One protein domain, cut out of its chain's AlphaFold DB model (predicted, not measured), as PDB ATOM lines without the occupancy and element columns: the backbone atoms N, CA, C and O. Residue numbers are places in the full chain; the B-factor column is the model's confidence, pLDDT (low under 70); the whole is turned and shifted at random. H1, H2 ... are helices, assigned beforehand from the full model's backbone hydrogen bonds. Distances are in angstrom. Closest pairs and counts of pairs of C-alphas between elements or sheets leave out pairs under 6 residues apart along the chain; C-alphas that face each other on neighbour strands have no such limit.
ATOM      1  N   ALA A  16      84.331 138.044  62.005       92.62
ATOM      2  CA  ALA A  16      83.750 138.020  60.659       92.62
ATOM      3  C   ALA A  16      84.472 138.963  59.681       92.62
ATOM      4  O   ALA A  16      84.895 138.535  58.608       92.62
ATOM      5  N   MET A  17      84.698 140.221  60.081       91.31
ATOM      6  CA  MET A  17      85.409 141.201  59.249       91.31
ATOM      7  C   MET A  17      86.854 140.768  58.965       91.31
ATOM      8  O   MET A  17      87.267 140.745  57.807       91.31
ATOM      9  N   HIS A  18      87.592 140.331  59.993       91.06
ATOM     10  CA  HIS A  18      88.953 139.812  59.837       91.06
ATOM     11  C   HIS A  18      88.994 138.638  58.847       91.06
ATOM     12  O   HIS A  18      89.810 138.628  57.929       91.06
ATOM     13  N   CYS A  19      88.084 137.668  58.991       90.88
ATOM     14  CA  CYS A  19      88.007 136.513  58.100       90.88
ATOM     15  C   CYS A  19      87.725 136.923  56.648       90.88
ATOM     16  O   CYS A  19      88.398 136.427  55.746       90.88
ATOM     17  N   MET A  20      86.802 137.864  56.414       90.56
ATOM     18  CA  MET A  20      86.507 138.367  55.066       90.56
ATOM     19  C   MET A  20      87.713 139.039  54.400       90.56
ATOM     20  O   MET A  20      87.943 138.821  53.209       90.56
ATOM     21  N   VAL A  21      88.481 139.841  55.145       89.75
ATOM     22  CA  VAL A  21      89.672 140.528  54.617       89.75
ATOM     23  C   VAL A  21      90.749 139.516  54.227       89.75
ATOM     24  O   VAL A  21      91.224 139.538  53.094       89.75
ATOM     25  N   PHE A  22      91.092 138.583  55.120       92.69
ATOM     26  CA  PHE A  22      92.129 137.586  54.837       92.69
ATOM     27  C   PHE A  22      91.707 136.592  53.745       92.69
ATOM     28  O   PHE A  22      92.523 136.255  52.890       92.69
ATOM     29  N   ARG A  23      90.433 136.176  53.699       90.88
ATOM     30  CA  ARG A  23      89.917 135.232  52.686       90.88
ATOM     31  C   ARG A  23      90.090 135.743  51.249       90.88
ATOM     32  O   ARG A  23      90.264 134.926  50.353       90.88
ATOM     33  N   ASN A  24      90.056 137.060  51.036       89.00
ATOM     34  CA  ASN A  24      90.199 137.680  49.712       89.00
ATOM     35  C   ASN A  24      91.599 138.264  49.451       89.00
ATOM     36  O   ASN A  24      91.810 138.919  48.430       89.00
ATOM     37  N   SER A  25      92.550 138.073  50.367       91.38
ATOM     38  CA  SER A  25      93.920 138.558  50.196       91.38
ATOM     39  C   SER A  25      94.751 137.611  49.324       91.38
ATOM     40  O   SER A  25      94.527 136.403  49.319       91.38
ATOM     41  N   VAL A  26      95.725 138.160  48.591       93.00
ATOM     42  CA  VAL A  26      96.649 137.364  47.762       93.00
ATOM     43  C   VAL A  26      97.579 136.511  48.634       93.00
ATOM     44  O   VAL A  26      97.892 135.382  48.271       93.00
ATOM     45  N   GLU A  27      97.972 137.027  49.801       92.19
ATOM     46  CA  GLU A  27      98.847 136.338  50.753       92.19
ATOM     47  C   GLU A  27      98.350 136.562  52.200       92.19
ATOM     48  O   GLU A  27      98.743 137.529  52.851       92.19
ATOM     49  N   PRO A  28      97.441 135.706  52.713       90.81
ATOM     50  CA  PRO A  28      96.879 135.846  54.064       90.81
ATOM     51  C   PRO A  28      97.775 135.308  55.183       90.81
ATOM     52  O   PRO A  28      97.481 135.525  56.360       90.81
ATOM     53  N   ALA A  29      98.803 134.535  54.839       92.81
ATOM     54  CA  ALA A  29      99.654 133.848  55.798       92.81
ATOM     55  C   ALA A  29     100.919 134.660  56.075       92.81
ATOM     56  O   ALA A  29     101.517 135.222  55.166       92.81
ATOM     57  N   PHE A  30     101.348 134.676  57.333       92.25
ATOM     58  CA  PHE A  30     102.603 135.289  57.745       92.25
ATOM     59  C   PHE A  30     103.297 134.400  58.777       92.25
ATOM     60  O   PHE A  30     102.649 133.660  59.521       92.25
ATOM     61  N   CYS A  31     104.625 134.471  58.815       94.69
ATOM     62  CA  CYS A  31     105.445 133.694  59.737       94.69
ATOM     63  C   CYS A  31     105.895 134.573  60.903       94.69
ATOM     64  O   CYS A  31     106.366 135.691  60.698       94.69
ATOM     65  N   VAL A  32     105.788 134.046  62.122       94.19
ATOM     66  CA  VAL A  32     106.341 134.668  63.329       94.19
ATOM     67  C   VAL A  32     107.232 133.673  64.052       94.19
ATOM     68  O   VAL A  32     106.901 132.493  64.156       94.19
ATOM     69  N   THR A  33     108.352 134.167  64.568       95.69
ATOM     70  CA  THR A  33     109.308 133.386  65.354       95.69
ATOM     71  C   THR A  33     109.488 134.076  66.692       95.69
ATOM     72  O   THR A  33     109.692 135.288  66.744       95.69
ATOM     73  N   PHE A  34     109.399 133.310  67.773       93.81
ATOM     74  CA  PHE A  34     109.595 133.795  69.131       93.81
ATOM     75  C   PHE A  34     110.471 132.816  69.902       93.81
ATOM     76  O   PHE A  34     110.454 131.609  69.653       93.81
ATOM     77  N   GLU A  35     111.230 133.353  70.847       95.56
ATOM     78  CA  GLU A  35     111.993 132.562  71.801       95.56
ATOM     79  C   GLU A  35     111.134 132.337  73.046       95.56
ATOM     80  O   GLU A  35     110.521 133.266  73.574       95.56
ATOM     81  N   VAL A  36     111.057 131.088  73.499       92.62
ATOM     82  CA  VAL A  36     110.303 130.702  74.696       92.62
ATOM     83  C   VAL A  36     111.289 130.299  75.775       92.62
ATOM     84  O   VAL A  36     112.171 129.480  75.524       92.62
ATOM     85  N   ASP A  37     111.109 130.815  76.992       94.31
ATOM     86  CA  ASP A  37     111.850 130.314  78.147       94.31
ATOM     87  C   ASP A  37     111.379 128.897  78.501       94.31
ATOM     88  O   ASP A  37     110.257 128.673  78.964       94.31
ATOM     89  N   VAL A  38     112.264 127.931  78.272       92.31
ATOM     90  CA  VAL A  38     112.025 126.511  78.530       92.31
ATOM     91  C   VAL A  38     112.700 126.018  79.809       92.31
ATOM     92  O   VAL A  38     112.648 124.824  80.082       92.31
ATOM     93  N   THR A  39     113.290 126.887  80.634       94.50
ATOM     94  CA  THR A  39     114.059 126.489  81.829       94.50
ATOM     95  C   THR A  39     113.243 125.588  82.760       94.50
ATOM     96  O   THR A  39     113.622 124.451  83.046       94.50
ATOM     97  N   ASN A  40     112.053 126.047  83.154       91.81
ATOM     98  CA  ASN A  40     111.143 125.282  84.013       91.81
ATOM     99  C   ASN A  40     110.588 124.030  83.324       91.81
ATOM    100  O   ASN A  40     110.190 123.070  83.984       91.81
ATOM    101  N   PHE A  41     110.495 124.056  81.996       90.81
ATOM    102  CA  PHE A  41     110.017 122.927  81.215       90.81
ATOM    103  C   PHE A  41     111.074 121.821  81.162       90.81
ATOM    104  O   PHE A  41     110.741 120.664  81.392       90.81
ATOM    105  N   LEU A  42     112.343 122.170  80.944       90.88
ATOM    106  CA  LEU A  42     113.453 121.224  80.933       90.88
ATOM    107  C   LEU A  42     113.630 120.562  82.301       90.88
ATOM    108  O   LEU A  42     113.634 119.339  82.354       90.88
ATOM    109  N   GLN A  43     113.631 121.339  83.393       91.44
ATOM    110  CA  GLN A  43     113.730 120.813  84.767       91.44
ATOM    111  C   GLN A  43     112.640 119.786  85.109       91.44
ATOM    112  O   GLN A  43     112.866 118.839  85.855       91.44
ATOM    113  N   LYS A  44     111.426 119.962  84.574       88.06
ATOM    114  CA  LYS A  44     110.295 119.058  84.840       88.06
ATOM    115  C   LYS A  44     110.307 117.788  83.992       88.06
ATOM    116  O   LYS A  44     109.604 116.845  84.338       88.06
ATOM    117  N   ASN A  45     111.035 117.784  82.878       86.06
ATOM    118  CA  ASN A  45     111.034 116.695  81.898       86.06
ATOM    119  C   ASN A  45     112.437 116.079  81.718       86.06
ATOM    120  O   ASN A  45     112.703 115.435  80.698       86.06
ATOM    121  N   GLU A  46     113.336 116.263  82.692       79.56
ATOM    122  CA  GLU A  46     114.673 115.661  82.692       79.56
ATOM    123  C   GLU A  46     114.584 114.132  82.529       79.56
ATOM    124  O   GLU A  46     113.825 113.459  83.226       79.56
ATOM    125  N   GLY A  47     115.341 113.574  81.577       75.25
ATOM    126  CA  GLY A  47     115.373 112.127  81.312       75.25
ATOM    127  C   GLY A  47     114.237 111.571  80.439       75.25
ATOM    128  O   GLY A  47     114.112 110.354  80.329       75.25
ATOM    129  N   THR A  48     113.428 112.425  79.801       79.75
ATOM    130  CA  THR A  48     112.352 112.022  78.870       79.75
ATOM    131  C   THR A  48     112.565 112.566  77.453       79.75
ATOM    132  O   THR A  48     113.459 113.378  77.206       79.75
ATOM    133  N   GLU A  49     111.734 112.139  76.497       86.19
ATOM    134  CA  GLU A  49     111.736 112.677  75.133       86.19
ATOM    135  C   GLU A  49     111.102 114.082  75.086       86.19
ATOM    136  O   GLU A  49     109.916 114.260  74.797       86.19
ATOM    137  N   ILE A  50     111.925 115.104  75.342       88.00
ATOM    138  CA  ILE A  50     111.562 116.537  75.387       88.00
ATOM    139  C   ILE A  50     110.728 116.975  74.167       88.00
ATOM    140  O   ILE A  50     109.793 117.766  74.303       88.00
ATOM    141  N   PHE A  51     111.029 116.436  72.982       88.00
ATOM    142  CA  PHE A  51     110.342 116.764  71.731       88.00
ATOM    143  C   PHE A  51     108.837 116.464  71.778       88.00
ATOM    144  O   PHE A  51     108.028 117.321  71.432       88.00
ATOM    145  N   LEU A  52     108.440 115.288  72.274       88.94
ATOM    146  CA  LEU A  52     107.027 114.904  72.378       88.94
ATOM    147  C   LEU A  52     106.266 115.810  73.346       88.94
ATOM    148  O   LEU A  52     105.145 116.234  73.055       88.94
ATOM    149  N   HIS A  53     106.889 116.155  74.473       89.50
ATOM    150  CA  HIS A  53     106.301 117.072  75.447       89.50
ATOM    151  C   HIS A  53     106.141 118.484  74.870       89.50
ATOM    152  O   HIS A  53     105.117 119.129  75.116       89.50
ATOM    153  N   ALA A  54     107.105 118.946  74.067       89.69
ATOM    154  CA  ALA A  54     107.029 120.230  73.382       89.69
ATOM    155  C   ALA A  54     105.914 120.230  72.324       89.69
ATOM    156  O   ALA A  54     105.049 121.106  72.356       89.69
ATOM    157  N   CYS A  55     105.851 119.210  71.458       89.88
ATOM    158  CA  CYS A  55     104.779 119.052  70.468       89.88
ATOM    159  C   CYS A  55     103.396 119.031  71.128       89.88
ATOM    160  O   CYS A  55     102.486 119.735  70.698       89.88
ATOM    161  N   HIS A  56     103.235 118.277  72.216       89.31
ATOM    162  CA  HIS A  56     101.976 118.227  72.954       89.31
ATOM    163  C   HIS A  56     101.632 119.560  73.640       89.31
ATOM    164  O   HIS A  56     100.457 119.927  73.733       89.31
ATOM    165  N   GLY A  57     102.639 120.302  74.111       88.44
ATOM    166  CA  GLY A  57     102.480 121.668  74.612       88.44
ATOM    167  C   GLY A  57     101.907 122.601  73.545       88.44
ATOM    168  O   GLY A  57     100.875 123.227  73.781       88.44
ATOM    169  N   VAL A  58     102.512 122.615  72.354       89.31
ATOM    170  CA  VAL A  58     102.062 123.433  71.214       89.31
ATOM    171  C   VAL A  58     100.649 123.045  70.770       89.31
ATOM    172  O   VAL A  58      99.789 123.913  70.627       89.31
ATOM    173  N   CYS A  59     100.358 121.747  70.634       87.69
ATOM    174  CA  CYS A  59      99.023 121.275  70.255       87.69
ATOM    175  C   CYS A  59      97.935 121.747  71.231       87.69
ATOM    176  O   CYS A  59      96.837 122.101  70.806       87.69
ATOM    177  N   ARG A  60      98.223 121.785  72.539       87.12
ATOM    178  CA  ARG A  60      97.261 122.277  73.537       87.12
ATOM    179  C   ARG A  60      97.066 123.786  73.488       87.12
ATOM    180  O   ARG A  60      95.940 124.233  73.666       87.12
ATOM    181  N   MET A  61      98.116 124.555  73.206       80.81
ATOM    182  CA  MET A  61      97.989 126.006  73.024       80.81
ATOM    183  C   MET A  61      97.055 126.347  71.857       80.81
ATOM    184  O   MET A  61      96.249 127.266  71.969       80.81
ATOM    185  N   GLN A  62      97.107 125.572  70.769       68.31
ATOM    186  CA  GLN A  62      96.255 125.795  69.600       68.31
ATOM    187  C   GLN A  62      94.776 125.436  69.830       68.31
ATOM    188  O   GLN A  62      93.909 125.982  69.155       68.31
ATOM    189  N   MET A  63      94.470 124.554  70.788       57.03
ATOM    190  CA  MET A  63      93.096 124.141  71.115       57.03
ATOM    191  C   MET A  63      92.404 125.018  72.174       57.03
ATOM    192  O   MET A  63      91.242 124.778  72.481       57.03
ATOM    193  N   CYS A  64      93.085 126.026  72.733       48.78
ATOM    194  CA  CYS A  64      92.499 126.986  73.684       48.78
ATOM    195  C   CYS A  64      91.773 128.175  73.010       48.78
ATOM    196  O   CYS A  64      91.567 129.197  73.666       48.78
TER     197      CYS A  64
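AT A GLANCE: This is residues 16 to 64 of the 65 residues of an uncharacterized protein of Hungatella hathewayi WAL-18680 (UniProt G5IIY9). H3, the longest helix, and the short helix H2 form a loose corner at one end of an elongated model; a long link with no named element, residues 24 to 38, leads away from them to the small helix H1 at the far end, and its residues 29 to 37 stand free. The printed part has 49 residues, with three named helices in the order H1, H2, H3 and no named strand: all helix. It is extended, with a radius of gyration of the C-alphas of 16.6 A, and spans 48 by 20 by 15 A.

HOW THE PARTS SIT: H3, residues 50 to 62, and H2, residues 39 to 44, are close but not clearly touching; their closest C-alphas, of Leu 42 and Ile 50, are 7.5 A apart. They run opposite ways at a steep tilt of 68 degrees, only just short of about perpendicular. H1, residues 16 to 23, is apart from both. In H1, H2 and H3 every O i to N i+4 pair is within hydrogen-bond range.

IN THESE COORDINATES: H3 is 18.8 A long, from C-alpha 50 at (111.562, 116.537, 75.387) to C-alpha 62 at (96.255, 125.795, 69.600). H1 is 10.5 A long and begins at C-alpha 16, (83.750, 138.020, 60.659); H2 is 8.9 A long.

THE WHOLE: The C-alphas farthest apart, of Asn 24 and Gly 47, are 47.8 A apart. The printed part has no cut. The link from H1 to H2 is long and that from H2 to H3 tight; residues 29 to 37 stand free. Residues 62 to 64 have pLDDT under 70.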